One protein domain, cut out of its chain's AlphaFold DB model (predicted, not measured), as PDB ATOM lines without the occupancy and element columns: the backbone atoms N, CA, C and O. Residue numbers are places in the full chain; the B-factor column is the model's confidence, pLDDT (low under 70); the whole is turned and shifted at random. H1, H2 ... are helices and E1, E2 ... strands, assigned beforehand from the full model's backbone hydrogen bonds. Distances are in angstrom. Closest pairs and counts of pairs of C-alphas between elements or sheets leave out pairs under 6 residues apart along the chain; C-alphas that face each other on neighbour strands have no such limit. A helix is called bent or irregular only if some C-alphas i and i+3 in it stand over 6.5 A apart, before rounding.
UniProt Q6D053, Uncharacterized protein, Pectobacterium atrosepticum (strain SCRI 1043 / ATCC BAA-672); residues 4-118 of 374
ATOM      1  N   PHE A   4     267.639 416.044 387.712       70.31
ATOM      2  CA  PHE A   4     268.669 415.023 387.817       70.31
ATOM      3  C   PHE A   4     270.001 415.490 387.196       70.31
ATOM      4  O   PHE A   4     271.029 415.485 387.873       70.31
ATOM      5  N   GLU A   5     269.974 416.015 385.964       72.12
ATOM      6  CA  GLU A   5     271.161 416.552 385.278       72.12
ATOM      7  C   GLU A   5     271.765 417.759 386.020       72.12
ATOM      8  O   GLU A   5     272.983 417.852 386.168       72.12
ATOM      9  N   LYS A   6     270.928 418.659 386.558       77.25
ATOM     10  CA  LYS A   6     271.388 419.795 387.381       77.25
ATOM     11  C   LYS A   6     272.091 419.341 388.662       77.25
ATOM     12  O   LYS A   6     273.092 419.944 389.044       77.25
ATOM     13  N   ILE A   7     271.569 418.312 389.335       75.94
ATOM     14  CA  ILE A   7     272.179 417.755 390.551       75.94
ATOM     15  C   ILE A   7     273.530 417.125 390.203       75.94
ATOM     16  O   ILE A   7     274.521 417.421 390.865       75.94
ATOM     17  N   GLN A   8     273.592 416.321 389.139       74.94
ATOM     18  CA  GLN A   8     274.848 415.728 388.674       74.94
ATOM     19  C   GLN A   8     275.890 416.799 388.329       74.94
ATOM     20  O   GLN A   8     277.018 416.719 388.805       74.94
ATOM     21  N   GLN A   9     275.509 417.830 387.567       79.31
ATOM     22  CA  GLN A   9     276.415 418.913 387.185       79.31
ATOM     23  C   GLN A   9     276.927 419.690 388.401       79.31
ATOM     24  O   GLN A   9     278.106 420.020 388.465       79.31
ATOM     25  N   ARG A  10     276.057 419.968 389.380       79.94
ATOM     26  CA  ARG A  10     276.449 420.664 390.611       79.94
ATOM     27  C   ARG A  10     277.389 419.833 391.480       79.94
ATOM     28  O   ARG A  10     278.213 420.404 392.180       79.94
ATOM     29  N   ASN A  11     277.257 418.511 391.448       78.56
ATOM     30  CA  ASN A  11     278.099 417.605 392.224       78.56
ATOM     31  C   ASN A  11     279.424 417.275 391.515       78.56
ATOM     32  O   ASN A  11     280.342 416.752 392.146       78.56
ATOM     33  N   ALA A  12     279.538 417.561 390.216       73.62
ATOM     34  CA  ALA A  12     280.742 417.284 389.445       73.62
ATOM     35  C   ALA A  12     281.942 418.082 389.985       73.62
ATOM     36  O   ALA A  12     281.862 419.294 390.169       73.62
ATOM     37  N   GLY A  13     283.064 417.397 390.227       71.81
ATOM     38  CA  GLY A  13     284.308 418.012 390.711       71.81
ATOM     39  C   GLY A  13     284.415 418.197 392.231       71.81
ATOM     40  O   GLY A  13     285.460 418.635 392.698       71.81
ATOM     41  N   HIS A  14     283.389 417.824 393.002       77.56
ATOM     42  CA  HIS A  14     283.392 417.907 394.467       77.56
ATOM     43  C   HIS A  14     283.775 416.564 395.105       77.56
ATOM     44  O   HIS A  14     282.912 415.744 395.434       77.56
ATOM     45  N   ALA A  15     285.078 416.318 395.267       73.31
ATOM     46  CA  ALA A  15     285.607 415.069 395.828       73.31
ATOM     47  C   ALA A  15     285.140 414.817 397.276       73.31
ATOM     48  O   ALA A  15     284.924 413.674 397.670       73.31
ATOM     49  N   GLU A  16     284.880 415.874 398.044       76.62
ATOM     50  CA  GLU A  16     284.346 415.825 399.408       76.62
ATOM     51  C   GLU A  16     282.956 415.165 399.498       76.62
ATOM     52  O   GLU A  16     282.582 414.608 400.533       76.62
ATOM     53  N   LEU A  17     282.183 415.151 398.404       75.81
ATOM     54  CA  LEU A  17     280.892 414.460 398.372       75.81
ATOM     55  C   LEU A  17     281.047 412.940 398.468       75.81
ATOM     56  O   LEU A  17     280.097 412.267 398.867       75.81
ATOM     57  N   LEU A  18     282.225 412.394 398.149       75.44
ATOM     58  CA  LEU A  18     282.527 410.974 398.333       75.44
ATOM     59  C   LEU A  18     282.462 410.595 399.818       75.44
ATOM     60  O   LEU A  18     281.811 409.611 400.169       75.44
ATOM     61  N   GLU A  19     283.030 411.425 400.696       79.19
ATOM     62  CA  GLU A  19     283.042 411.208 402.151       79.19
ATOM     63  C   GLU A  19     281.643 411.327 402.774       79.19
ATOM     64  O   GLU A  19     281.328 410.706 403.793       79.19
ATOM     65  N   HIS A  20     280.768 412.127 402.163       84.50
ATOM     66  CA  HIS A  20     279.401 412.349 402.636       84.50
ATOM     67  C   HIS A  20     278.349 411.520 401.904       84.50
ATOM     68  O   HIS A  20     277.175 411.561 402.283       84.50
ATOM     69  N   ARG A  21     278.751 410.718 400.915       87.00
ATOM     70  CA  ARG A  21     277.853 409.958 400.045       87.00
ATOM     71  C   ARG A  21     276.832 409.146 400.833       87.00
ATOM     72  O   ARG A  21     275.637 409.280 400.594       87.00
ATOM     73  N   ARG A  22     277.280 408.388 401.837       86.00
ATOM     74  CA  ARG A  22     276.401 407.561 402.681       86.00
ATOM     75  C   ARG A  22     275.346 408.386 403.424       86.00
ATOM     76  O   ARG A  22     274.197 407.970 403.538       86.00
ATOM     77  N   ARG A  23     275.714 409.578 403.914       89.25
ATOM     78  CA  ARG A  23     274.774 410.494 404.586       89.25
ATOM     79  C   ARG A  23     273.765 411.070 403.597       89.25
ATOM     80  O   ARG A  23     272.586 411.147 403.923       89.25
ATOM     81  N   ILE A  24     274.219 411.432 402.397       90.12
ATOM     82  CA  ILE A  24     273.359 411.938 401.321       90.12
ATOM     83  C   ILE A  24     272.348 410.865 400.910       90.12
ATOM     84  O   ILE A  24     271.153 411.144 400.886       90.12
ATOM     85  N   VAL A  25     272.802 409.635 400.654       91.69
ATOM     86  CA  VAL A  25     271.920 408.512 400.306       91.69
ATOM     87  C   VAL A  25     270.929 408.220 401.428       91.69
ATOM     88  O   VAL A  25     269.737 408.099 401.162       91.69
ATOM     89  N   GLY A  26     271.385 408.199 402.684       91.38
ATOM     90  CA  GLY A  26     270.508 408.016 403.841       91.38
ATOM     91  C   GLY A  26     269.432 409.103 403.961       91.38
ATOM     92  O   GLY A  26     268.272 408.788 404.212       91.38
ATOM     93  N   ALA A  27     269.787 410.371 403.733       94.00
ATOM     94  CA  ALA A  27     268.835 411.480 403.756       94.00
ATOM     95  C   ALA A  27     267.825 411.403 402.599       94.00
ATOM     96  O   ALA A  27     266.635 411.630 402.809       94.00
ATOM     97  N   LEU A  28     268.287 411.048 401.396       94.38
ATOM     98  CA  LEU A  28     267.427 410.840 400.231       94.38
ATOM     99  C   LEU A  28     266.438 409.706 400.476       94.38
ATOM    100  O   LEU A  28     265.243 409.910 400.305       94.38
ATOM    101  N   LYS A  29     266.922 408.551 400.942       93.44
ATOM    102  CA  LYS A  29     266.085 407.409 401.317       93.44
ATOM    103  C   LYS A  29     265.048 407.804 402.367       93.44
ATOM    104  O   LYS A  29     263.862 407.578 402.164       93.44
ATOM    105  N   GLY A  30     265.474 408.473 403.440       93.25
ATOM    106  CA  GLY A  30     264.565 408.955 404.481       93.25
ATOM    107  C   GLY A  30     263.476 409.878 403.930       93.25
ATOM    108  O   GLY A  30     262.312 409.735 404.291       93.25
ATOM    109  N   TRP A  31     263.822 410.785 403.014       95.19
ATOM    110  CA  TRP A  31     262.838 411.636 402.348       95.19
ATOM    111  C   TRP A  31     261.896 410.845 401.423       95.19
ATOM    112  O   TRP A  31     260.688 411.081 401.456       95.19
ATOM    113  N   VAL A  32     262.414 409.903 400.627       94.62
ATOM    114  CA  VAL A  32     261.580 409.068 399.748       94.62
ATOM    115  C   VAL A  32     260.578 408.273 400.583       94.62
ATOM    116  O   VAL A  32     259.376 408.404 400.364       94.62
ATOM    117  N   ASP A  33     261.054 407.540 401.588       91.50
ATOM    118  CA  ASP A  33     260.232 406.643 402.403       91.50
ATOM    119  C   ASP A  33     259.217 407.425 403.255       91.50
ATOM    120  O   ASP A  33     258.027 407.119 403.259       91.50
ATOM    121  N   GLN A  34     259.653 408.488 403.942       90.56
ATOM    122  CA  GLN A  34     258.826 409.173 404.946       90.56
ATOM    123  C   GLN A  34     257.972 410.316 404.391       90.56
ATOM    124  O   GLN A  34     257.113 410.828 405.107       90.56
ATOM    125  N   GLN A  35     258.224 410.780 403.164       90.06
ATOM    126  CA  GLN A  35     257.517 411.934 402.594       90.06
ATOM    127  C   GLN A  35     256.920 411.613 401.229       90.06
ATOM    128  O   GLN A  35     255.724 411.823 401.016       90.06
ATOM    129  N   PHE A  36     257.735 411.118 400.295       92.12
ATOM    130  CA  PHE A  36     257.271 410.879 398.932       92.12
ATOM    131  C   PHE A  36     256.317 409.682 398.870       92.12
ATOM    132  O   PHE A  36     255.167 409.840 398.461       92.12
ATOM    133  N   LEU A  37     256.752 408.500 399.314       91.69
ATOM    134  CA  LEU A  37     255.973 407.269 399.191       91.69
ATOM    135  C   LEU A  37     254.654 407.349 399.957       91.69
ATOM    136  O   LEU A  37     253.619 407.048 399.375       91.69
ATOM    137  N   LEU A  38     254.642 407.878 401.184       90.44
ATOM    138  CA  LEU A  38     253.406 408.036 401.971       90.44
ATOM    139  C   LEU A  38     252.345 408.922 401.298       90.44
ATOM    140  O   LEU A  38     251.150 408.804 401.588       90.44
ATOM    141  N   ARG A  39     252.749 409.818 400.389       89.50
ATOM    142  CA  ARG A  39     251.808 410.651 399.631       89.50
ATOM    143  C   ARG A  39     251.092 409.844 398.549       89.50
ATOM    144  O   ARG A  39     249.877 409.992 398.416       89.50
ATOM    145  N   TYR A  40     251.815 408.986 397.833       89.38
ATOM    146  CA  TYR A  40     251.340 408.313 396.616       89.38
ATOM    147  C   TYR A  40     250.991 406.830 396.798       89.38
ATOM    148  O   TYR A  40     250.240 406.291 395.989       89.38
ATOM    149  N   CYS A  41     251.496 406.188 397.849       91.50
ATOM    150  CA  CYS A  41     251.357 404.759 398.103       91.50
ATOM    151  C   CYS A  41     250.691 404.489 399.457       91.50
ATOM    152  O   CYS A  41     250.873 405.246 400.414       91.50
ATOM    153  N   ASP A  42     249.947 403.394 399.528       90.12
ATOM    154  CA  ASP A  42     249.590 402.723 400.769       90.12
ATOM    155  C   ASP A  42     250.728 401.769 401.159       90.12
ATOM    156  O   ASP A  42     251.314 401.100 400.303       90.12
ATOM    157  N   VAL A  43     251.053 401.736 402.454       87.31
ATOM    158  CA  VAL A  43     252.127 400.900 403.007       87.31
ATOM    159  C   VAL A  43     251.502 399.694 403.684       87.31
ATOM    160  O   VAL A  43     250.756 399.840 404.655       87.31
ATOM    161  N   SER A  44     251.820 398.502 403.189       83.06
ATOM    162  CA  SER A  44     251.483 397.263 403.886       83.06
ATOM    163  C   SER A  44     252.634 396.895 404.809       83.06
ATOM    164  O   SER A  44     253.770 396.746 404.352       83.06
ATOM    165  N   GLN A  45     252.346 396.772 406.106       75.88
ATOM    166  CA  GLN A  45     253.349 396.286 407.047       75.88
ATOM    167  C   GLN A  45     253.637 394.807 406.771       75.88
ATOM    168  O   GLN A  45     252.690 394.041 406.577       75.88
ATOM    169  N   PRO A  46     254.916 394.408 406.753       77.38
ATOM    170  CA  PRO A  46     255.281 393.016 406.553       77.38
ATOM    171  C   PRO A  46     254.794 392.148 407.722       77.38
ATOM    172  O   PRO A  46     254.759 392.598 408.871       77.38
ATOM    173  N   GLU A  47     254.452 390.884 407.450       76.00
ATOM    174  CA  GLU A  47     254.069 389.922 408.500       76.00
ATOM    175  C   GLU A  47     255.270 389.548 409.385       76.00
ATOM    176  O   GLU A  47     255.117 389.258 410.575       76.00
ATOM    177  N   TYR A  48     256.479 389.620 408.825       77.88
ATOM    178  CA  TYR A  48     257.738 389.365 409.515       77.88
ATOM    179  C   TYR A  48     258.667 390.575 409.421       77.88
ATOM    180  O   TYR A  48     258.875 391.125 408.349       77.88
ATOM    181  N   PHE A  49     259.338 390.939 410.519       70.88
ATOM    182  CA  PHE A  49     260.287 392.069 410.548       70.88
ATOM    183  C   PHE A  49     261.449 391.949 409.533       70.88
ATOM    184  O   PHE A  49     262.112 392.935 409.229       70.88
ATOM    185  N   SER A  50     261.722 390.746 409.022       69.19
ATOM    186  CA  SER A  50     262.736 390.486 407.992       69.19
ATOM    187  C   SER A  50     262.269 390.754 406.559       69.19
ATOM    188  O   SER A  50     263.097 390.727 405.649       69.19
ATOM    189  N   GLU A  51     260.971 390.946 406.336       71.31
ATOM    190  CA  GLU A  51     260.414 391.243 405.019       71.31
ATOM    191  C   GLU A  51     260.374 392.758 404.779       71.31
ATOM    192  O   GLU A  51     260.195 393.533 405.723       71.31
ATOM    193  N   PRO A  52     260.574 393.207 403.530       71.69
ATOM    194  CA  PRO A  52     260.462 394.620 403.200       71.69
ATOM    195  C   PRO A  52     259.006 395.092 403.304       71.69
ATOM    196  O   PRO A  52     258.070 394.328 403.073       71.69
ATOM    197  N   GLU A  53     258.822 396.376 403.616       80.81
ATOM    198  CA  GLU A  53     257.531 397.040 403.430       80.81
ATOM    199  C   GLU A  53     257.114 396.951 401.959       80.81
ATOM    200  O   GLU A  53     257.956 397.045 401.068       80.81
ATOM    201  N   ILE A  54     255.816 396.772 401.708       82.38
ATOM    202  CA  ILE A  54     255.276 396.727 400.346       82.38
ATOM    203  C   ILE A  54     254.520 398.025 400.090       82.38
ATOM    204  O   ILE A  54     253.529 398.321 400.770       82.38
ATOM    205  N   TYR A  55     254.960 398.771 399.079       87.88
ATOM    206  CA  TYR A  55     254.307 400.002 398.646       87.88
ATOM    207  C   TYR A  55     253.375 399.725 397.464       87.88
ATOM    208  O   TYR A  55     253.786 399.206 396.430       87.88
ATOM    209  N   THR A  56     252.098 400.087 397.596       88.81
ATOM    210  CA  THR A  56     251.107 399.977 396.509       88.81
ATOM    211  C   THR A  56     250.531 401.347 396.199       88.81
ATOM    212  O   THR A  56     250.144 402.060 397.117       88.81
ATOM    213  N   LEU A  57     250.445 401.736 394.924       90.88
ATOM    214  CA  LEU A  57     249.866 403.031 394.561       90.88
ATOM    215  C   LEU A  57     248.423 403.173 395.048       90.88
ATOM    216  O   LEU A  57     247.593 402.280 394.864       90.88
ATOM    217  N   LYS A  58     248.113 404.347 395.600       90.81
ATOM    218  CA  LYS A  58     246.752 404.697 396.006       90.81
ATOM    219  C   LYS A  58     245.820 404.702 394.788       90.81
ATOM    220  O   LYS A  58     246.191 405.244 393.741       90.81
ATOM    221  N   PRO A  59     244.592 404.167 394.897       86.25
ATOM    222  CA  PRO A  59     243.655 404.135 393.779       86.25
ATOM    223  C   PRO A  59     243.381 405.529 393.194       86.25
ATOM    224  O   PRO A  59     243.050 406.464 393.920       86.25
ATOM    225  N   GLY A  60     243.488 405.662 391.868       81.06
ATOM    226  CA  GLY A  60     243.179 406.905 391.149       81.06
ATOM    227  C   GLY A  60     244.224 408.018 391.282       81.06
ATOM    228  O   GLY A  60     243.963 409.137 390.840       81.06
ATOM    229  N   ILE A  61     245.393 407.739 391.871       82.81
ATOM    230  CA  ILE A  61     246.481 408.713 391.947       82.81
ATOM    231  C   ILE A  61     247.118 408.917 390.566       82.81
ATOM    232  O   ILE A  61     247.403 407.963 389.845       82.81
ATOM    233  N   ALA A  62     247.353 410.172 390.202       72.88
ATOM    234  CA  ALA A  62     248.087 410.546 389.002       72.88
ATOM    235  C   ALA A  62     248.985 411.740 389.315       72.88
ATOM    236  O   ALA A  62     248.681 412.552 390.196       72.88
ATOM    237  N   LEU A  63     250.102 411.843 388.599       78.44
ATOM    238  CA  LEU A  63     250.953 413.020 388.683       78.44
ATOM    239  C   LEU A  63     250.298 414.178 387.938       78.44
ATOM    240  O   LEU A  63     249.879 414.033 386.789       78.44
ATOM    241  N   ASP A  64     250.249 415.337 388.584       73.00
ATOM    242  CA  ASP A  64     249.907 416.577 387.903       73.00
ATOM    243  C   ASP A  64     251.138 417.067 387.128       73.00
ATOM    244  O   ASP A  64     252.020 417.738 387.662       73.00
ATOM    245  N   LEU A  65     251.234 416.644 385.867       68.81
ATOM    246  CA  LEU A  65     252.336 416.981 384.962       68.81
ATOM    247  C   LEU A  65     252.133 418.334 384.251       68.81
ATOM    248  O   LEU A  65     252.890 418.652 383.336       68.81
ATOM    249  N   GLN A  66     251.101 419.114 384.607       59.28
ATOM    250  CA  GLN A  66     250.646 420.260 383.806       59.28
ATOM    251  C   GLN A  66     251.573 421.480 383.836       59.28
ATOM    252  O   GLN A  66     251.390 422.379 383.014       59.28
ATOM    253  N   ASP A  67     252.583 421.513 384.709       55.62
ATOM    254  CA  ASP A  67     253.574 422.589 384.731       55.62
ATOM    255  C   ASP A  67     254.972 422.107 384.283       55.62
ATOM    256  O   ASP A  67     255.711 421.514 385.073       55.62
ATOM    257  N   PRO A  68     255.389 422.415 383.038       54.03
ATOM    258  CA  PRO A  68     256.727 422.118 382.524       54.03
ATOM    259  C   PRO A  68     257.871 422.833 383.268       54.03
ATOM    260  O   PRO A  68     259.034 422.480 383.073       54.03
ATOM    261  N   GLN A  69     257.569 423.868 384.059       51.06
ATOM    262  CA  GLN A  69     258.534 424.657 384.834       51.06
ATOM    263  C   GLN A  69     258.621 424.200 386.300       51.06
ATOM    264  O   GLN A  69     259.603 424.527 386.974       51.06
ATOM    265  N   THR A  70     257.650 423.424 386.798       57.50
ATOM    266  CA  THR A  70     257.679 422.904 388.169       57.50
ATOM    267  C   THR A  70     258.508 421.624 388.246       57.50
ATOM    268  O   THR A  70     258.264 420.622 387.578       57.50
ATOM    269  N   LEU A  71     259.521 421.668 389.109       64.44
ATOM    270  CA  LEU A  71     260.387 420.545 389.453       64.44
ATOM    271  C   LEU A  71     259.550 419.437 390.106       64.44
ATOM    272  O   LEU A  71     259.085 419.590 391.237       64.44
ATOM    273  N   HIS A  72     259.341 418.326 389.398       81.38
ATOM    274  CA  HIS A  72     258.526 417.235 389.918       81.38
ATOM    275  C   HIS A  72     259.327 416.411 390.948       81.38
ATOM    276  O   HIS A  72     260.413 415.936 390.612       81.38
ATOM    277  N   PRO A  73     258.815 416.160 392.174       86.88
ATOM    278  CA  PRO A  73     259.545 415.437 393.226       86.88
ATOM    279  C   PRO A  73     260.064 414.048 392.817       86.88
ATOM    280  O   PRO A  73     261.043 413.568 393.379       86.88
ATOM    281  N   VAL A  74     259.445 413.425 391.807       89.56
ATOM    282  CA  VAL A  74     259.907 412.153 391.219       89.56
ATOM    283  C   VAL A  74     261.351 412.236 390.724       89.56
ATOM    284  O   VAL A  74     262.078 411.266 390.871       89.56
ATOM    285  N   GLU A  75     261.824 413.378 390.222       88.88
ATOM    286  CA  GLU A  75     263.228 413.533 389.807       88.88
ATOM    287  C   GLU A  75     264.209 413.264 390.960       88.88
ATOM    288  O   GLU A  75     265.268 412.668 390.761       88.88
ATOM    289  N   LEU A  76     263.840 413.645 392.188       90.25
ATOM    290  CA  LEU A  76     264.645 413.374 393.379       90.25
ATOM    291  C   LEU A  76     264.566 411.898 393.800       90.25
ATOM    292  O   LEU A  76     265.561 411.352 394.273       90.25
ATOM    293  N   VAL A  77     263.425 411.237 393.575       93.62
ATOM    294  CA  VAL A  77     263.262 409.781 393.762       93.62
ATOM    295  C   VAL A  77     264.148 409.012 392.783       93.62
ATOM    296  O   VAL A  77     264.876 408.109 393.188       93.62
ATOM    297  N   LEU A  78     264.151 409.410 391.506       93.56
ATOM    298  CA  LEU A  78     265.015 408.827 390.478       93.56
ATOM    299  C   LEU A  78     266.496 409.030 390.823       93.56
ATOM    300  O   LEU A  78     267.290 408.096 390.716       93.56
ATOM    301  N   TYR A  79     266.868 410.220 391.307       91.88
ATOM    302  CA  TYR A  79     268.223 410.482 391.795       91.88
ATOM    303  C   TYR A  79     268.603 409.579 392.976       91.88
ATOM    304  O   TYR A  79     269.679 408.978 392.967       91.88
ATOM    305  N   ALA A  80     267.714 409.428 393.963       93.81
ATOM    306  CA  ALA A  80     267.919 408.530 395.096       93.81
ATOM    307  C   ALA A  80     268.129 407.079 394.638       93.81
ATOM    308  O   ALA A  80     269.090 406.438 395.061       93.81
ATOM    309  N   ALA A  81     267.289 406.589 393.721       95.12
ATOM    310  CA  ALA A  81     267.397 405.242 393.175       95.12
ATOM    311  C   ALA A  81     268.747 405.002 392.482       95.12
ATOM    312  O   ALA A  81     269.410 404.004 392.757       95.12
ATOM    313  N   VAL A  82     269.209 405.936 391.640       93.12
ATOM    314  CA  VAL A  82     270.522 405.824 390.978       93.12
ATOM    315  C   VAL A  82     271.662 405.804 391.990       93.12
ATOM    316  O   VAL A  82     272.578 404.993 391.864       93.12
ATOM    317  N   MET A  83     271.614 406.667 393.007       90.88
ATOM    318  CA  MET A  83     272.650 406.707 394.038       90.88
ATOM    319  C   MET A  83     272.727 405.393 394.825       90.88
ATOM    320  O   MET A  83     273.826 404.913 395.091       90.88
ATOM    321  N   ILE A  84     271.577 404.787 395.145       92.19
ATOM    322  CA  ILE A  84     271.520 403.480 395.810       92.19
ATOM    323  C   ILE A  84     272.070 402.387 394.884       92.19
ATOM    324  O   ILE A  84     272.952 401.636 395.288       92.19
ATOM    325  N   LEU A  85     271.611 402.315 393.628       91.69
ATOM    326  CA  LEU A  85     272.072 401.301 392.668       91.69
ATOM    327  C   LEU A  85     273.584 401.345 392.443       91.69
ATOM    328  O   LEU A  85     274.214 400.294 392.298       91.69
ATOM    329  N   ARG A  86     274.147 402.555 392.402       87.00
ATOM    330  CA  ARG A  86     275.552 402.785 392.074       87.00
ATOM    331  C   ARG A  86     276.487 402.587 393.260       87.00
ATOM    332  O   ARG A  86     277.618 402.166 393.048       87.00
ATOM    333  N   TYR A  87     276.052 402.914 394.475       85.81
ATOM    334  CA  TYR A  87     276.982 403.070 395.594       85.81
ATOM    335  C   TYR A  87     276.607 402.333 396.875       85.81
ATOM    336  O   TYR A  87     277.459 402.227 397.756       85.81
ATOM    337  N   GLU A  88     275.378 401.839 397.006       88.06
ATOM    338  CA  GLU A  88     274.985 401.070 398.183       88.06
ATOM    339  C   GLU A  88     275.203 399.561 397.970       88.06
ATOM    340  O   GLU A  88     275.254 399.076 396.831       88.06
ATOM    341  N   PRO A  89     275.322 398.786 399.064       82.56
ATOM    342  CA  PRO A  89     275.493 397.338 398.997       82.56
ATOM    343  C   PRO A  89     274.365 396.619 398.245       82.56
ATOM    344  O   PRO A  89     273.240 397.114 398.138       82.56
ATOM    345  N   SER A  90     274.637 395.391 397.788       81.75
ATOM    346  CA  SER A  90     273.704 394.586 396.983       81.75
ATOM    347  C   SER A  90     272.315 394.430 397.617       81.75
ATOM    348  O   SER A  90     271.314 394.541 396.908       81.75
ATOM    349  N   TYR A  91     272.229 394.290 398.944       82.38
ATOM    350  CA  TYR A  91     270.956 394.162 399.668       82.38
ATOM    351  C   TYR A  91     270.067 395.419 399.620       82.38
ATOM    352  O   TYR A  91     268.881 395.326 399.914       82.38
ATOM    353  N   SER A  92     270.602 396.594 399.264       87.50
ATOM    354  CA  SER A  92     269.817 397.834 399.116       87.50
ATOM    355  C   SER A  92     269.297 398.051 397.692       87.50
ATOM    356  O   SER A  92     268.441 398.905 397.469       87.50
ATOM    357  N   LYS A  93     269.777 397.271 396.715       89.44
ATOM    358  CA  LYS A  93     269.433 397.468 395.299       89.44
ATOM    359  C   LYS A  93     267.963 397.175 394.995       89.44
ATOM    360  O   LYS A  93     267.399 397.838 394.133       89.44
ATOM    361  N   SER A  94     267.330 396.238 395.706       90.38
ATOM    362  CA  SER A  94     265.897 395.938 395.545       90.38
ATOM    363  C   SER A  94     265.015 397.155 395.826       90.38
ATOM    364  O   SER A  94     264.123 397.447 395.038       90.38
ATOM    365  N   GLN A  95     265.319 397.918 396.879       91.00
ATOM    366  CA  GLN A  95     264.579 399.132 397.224       91.00
ATOM    367  C   GLN A  95     264.698 400.206 396.132       91.00
ATOM    368  O   GLN A  95     263.725 400.858 395.769       91.00
ATOM    369  N   ALA A  96     265.887 400.370 395.548       93.31
ATOM    370  CA  ALA A  96     266.066 401.308 394.445       93.31
ATOM    371  C   ALA A  96     265.270 400.912 393.193       93.31
ATOM    372  O   ALA A  96     264.746 401.779 392.495       93.31
ATOM    373  N   LEU A  97     265.172 399.609 392.907       94.12
ATOM    374  CA  LEU A  97     264.341 399.101 391.814       94.12
ATOM    375  C   LEU A  97     262.856 399.372 392.070       94.12
ATOM    376  O   LEU A  97     262.153 399.771 391.147       94.12
ATOM    377  N   GLU A  98     262.399 399.221 393.312       93.38
ATOM    378  CA  GLU A  98     261.034 399.564 393.712       93.38
ATOM    379  C   GLU A  98     260.742 401.061 393.521       93.38
ATOM    380  O   GLU A  98     259.714 401.416 392.951       93.38
ATOM    381  N   TYR A  99     261.673 401.952 393.878       94.75
ATOM    382  CA  TYR A  99     261.521 403.390 393.615       94.75
ATOM    383  C   TYR A  99     261.355 403.708 392.121       94.75
ATOM    384  O   TYR A  99     260.511 404.530 391.754       94.75
ATOM    385  N   LEU A 100     262.149 403.066 391.254       95.19
ATOM    386  CA  LEU A 100     262.023 403.224 389.801       95.19
ATOM    387  C   LEU A 100     260.677 402.694 389.295       95.19
ATOM    388  O   LEU A 100     260.042 403.341 388.459       95.19
ATOM    389  N   ASP A 101     260.226 401.551 389.815       94.25
ATOM    390  CA  ASP A 101     258.958 400.944 389.418       94.25
ATOM    391  C   ASP A 101     257.759 401.798 389.850       94.25
ATOM    392  O   ASP A 101     256.888 402.087 389.032       94.25
ATOM    393  N   ILE A 102     257.756 402.329 391.074       93.50
ATOM    394  CA  ILE A 102     256.726 403.266 391.547       93.50
ATOM    395  C   ILE A 102     256.703 404.531 390.682       93.50
ATOM    396  O   ILE A 102     255.636 404.968 390.249       93.50
ATOM    397  N   ALA A 103     257.868 405.108 390.368       92.88
ATOM    398  CA  ALA A 103     257.957 406.274 389.488       92.88
ATOM    399  C   ALA A 103     257.406 405.987 388.078       92.88
ATOM    400  O   ALA A 103     256.738 406.840 387.483       92.88
ATOM    401  N   LYS A 104     257.639 404.776 387.559       93.12
ATOM    402  CA  LYS A 104     257.071 404.297 386.297       93.12
ATOM    403  C   LYS A 104     255.554 404.115 386.384       93.12
ATOM    404  O   LYS A 104     254.851 404.576 385.490       93.12
ATOM    405  N   GLN A 105     255.044 403.481 387.439       91.75
ATOM    406  CA  GLN A 105     253.606 403.272 387.635       91.75
ATOM    407  C   GLN A 105     252.846 404.600 387.802       91.75
ATOM    408  O   GLN A 105     251.722 404.731 387.324       91.75
ATOM    409  N   LEU A 106     253.484 405.617 388.391       90.12
ATOM    410  CA  LEU A 106     252.975 406.994 388.455       90.12
ATOM    411  C   LEU A 106     252.911 407.695 387.085       90.12
ATOM    412  O   LEU A 106     252.423 408.821 386.989       90.12
ATOM    413  N   GLY A 107     253.401 407.049 386.025       88.25
ATOM    414  CA  GLY A 107     253.363 407.560 384.662       88.25
ATOM    415  C   GLY A 107     254.429 408.612 384.372       88.25
ATOM    416  O   GLY A 107     254.261 409.378 383.425       88.25
ATOM    417  N   TYR A 108     255.514 408.682 385.157       88.94
ATOM    418  CA  TYR A 108     256.584 409.647 384.907       88.94
ATOM    419  C   TYR A 108     257.493 409.167 383.758       88.94
ATOM    420  O   TYR A 108     258.225 408.189 383.940       88.94
ATOM    421  N   PRO A 109     257.515 409.830 382.582       88.12
ATOM    422  CA  PRO A 109     258.182 409.285 381.394       88.12
ATOM    423  C   PRO A 109     259.681 409.029 381.583       88.12
ATOM    424  O   PRO A 109     260.211 408.038 381.082       88.12
ATOM    425  N   ARG A 110     260.366 409.875 382.367       87.31
ATOM    426  CA  ARG A 110     261.807 409.730 382.626       87.31
ATOM    427  C   ARG A 110     262.148 408.435 383.361       87.31
ATOM    428  O   ARG A 110     263.238 407.922 383.148       87.31
ATOM    429  N   ALA A 111     261.239 407.883 384.169       91.50
ATOM    430  CA  ALA A 111     261.467 406.602 384.837       91.50
ATOM    431  C   ALA A 111     261.628 405.468 383.812       91.50
ATOM    432  O   ALA A 111     262.568 404.683 383.903       91.50
ATOM    433  N   VAL A 112     260.769 405.440 382.786       91.81
ATOM    434  CA  VAL A 112     260.850 404.465 381.686       91.81
ATOM    435  C   VAL A 112     262.145 404.654 380.903       91.81
ATOM    436  O   VAL A 112     262.916 403.704 380.778       91.81
ATOM    437  N   SER A 113     262.445 405.886 380.471       91.88
ATOM    438  CA  SER A 113     263.686 406.177 379.743       91.88
ATOM    439  C   SER A 113     264.932 405.803 380.550       91.88
ATOM    440  O   SER A 113     265.866 405.252 379.987       91.88
ATOM    441  N   MET A 114     264.957 406.016 381.870       92.88
ATOM    442  CA  MET A 114     266.100 405.619 382.703       92.88
ATOM    443  C   MET A 114     266.306 404.109 382.775       92.88
ATOM    444  O   MET A 114     267.442 403.629 382.771       92.88
ATOM    445  N   MET A 115     265.212 403.352 382.816       93.31
ATOM    446  CA  MET A 115     265.276 401.895 382.832       93.31
ATOM    447  C   MET A 115     265.688 401.317 381.469       93.31
ATOM    448  O   MET A 115     266.370 400.295 381.425       93.31
ATOM    449  N   GLU A 116     265.305 401.956 380.365       91.31
ATOM    450  CA  GLU A 116     265.574 401.464 379.007       91.31
ATOM    451  C   GLU A 116     266.904 401.980 378.439       91.31
ATOM    452  O   GLU A 116     267.692 401.208 377.896       91.31
ATOM    453  N   GLU A 117     267.183 403.268 378.621       91.25
ATOM    454  CA  GLU A 117     268.257 404.014 377.955       91.25
ATOM    455  C   GLU A 117     269.316 404.555 378.932       91.25
ATOM    456  O   GLU A 117     270.351 405.066 378.517       91.25
ATOM    457  N   GLY A 118     269.091 404.446 380.241       93.06
ATOM    458  CA  GLY A 118     270.007 404.963 381.256       93.06
ATOM    459  C   GLY A 118     269.745 406.423 381.623       93.06
ATOM    460  O   GLY A 118     268.722 407.023 381.305       93.06
TER     461      GLY A 118
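Overview. This is residues 4 to 118 of the 374 residues of an uncharacterized protein of Pectobacterium atrosepticum (strain SCRI 1043 / ATCC BAA-672) (UniProt Q6D053). A helical hairpin, H3 and H4, makes the core; the long H2 crosses H3 on one side, and H5 packs on H4 on the other. H1 touches the beginning of H3, and a small strand hairpin, E1 and E2, follows the far end of H2. The 115 printed residues run H1 H2 E1 E2 H3 H4 H5, mostly helix, with E1 and E2 antiparallel. The whole is compact, radius of gyration of the C-alphas 14.7 A, spanning 43 by 40 by 25 A.

Along the chain. Find C-alpha 4 at (268.669, 415.023, 387.817), where H1, residues 4 to 11, begins. H2, residues 16 to 40, spans 34.0 A with a kink of 45 degrees near residue 23; it is irregular, C-alphas 19 and 22 being 7.6 A apart. Next come E1, residues 41 to 44, and E2, residues 54 to 57. H3, residues 74 to 87, spans 19.8 A. H4, residues 90 to 105, spans 23.8 A and is only just irregular, C-alphas 91 and 94 being 6.8 A apart. H5, residues 109 to 117, ends at (268.257, 404.014, 377.955).

Arrangement. Start at the hub, H3, which forms a hairpin with H4: they touch, closest C-alphas Ala 81 and Ala 96, 4.3 A, at a shallow tilt of 22 degrees, opposite ways. H2 touches H3 with residues 25 to 36 alone, closest C-alphas Leu 28 and Ala 80, 5.7 A, at a steep tilt of 45 degrees. H3 touches H1 with residues 75 to 79 alone, closest C-alphas Phe 4 and Glu 75, 6.0 A. H4 touches H5 with residues 100 to 104 alone, closest C-alphas Lys 104 and Ala 111, 5.2 A. In the hairpin E1 and E2, find N 42 and O 56 within hydrogen-bond range at 2.8 A. Every O i to N i+4 pair is within range in H1, H3 and H5, against 15 of 21 in H2 and 9 of 12 in H4.

Size, cuts and confidence. The C-alphas farthest apart, Gly 13 and Glu 47, are 44.9 A apart. The printed part has no cut. The link from E2 to H3 is long, and residues 66 to 71 in it stand free. Look for pLDDT under 70 at residue 50 and residues 65 to 71.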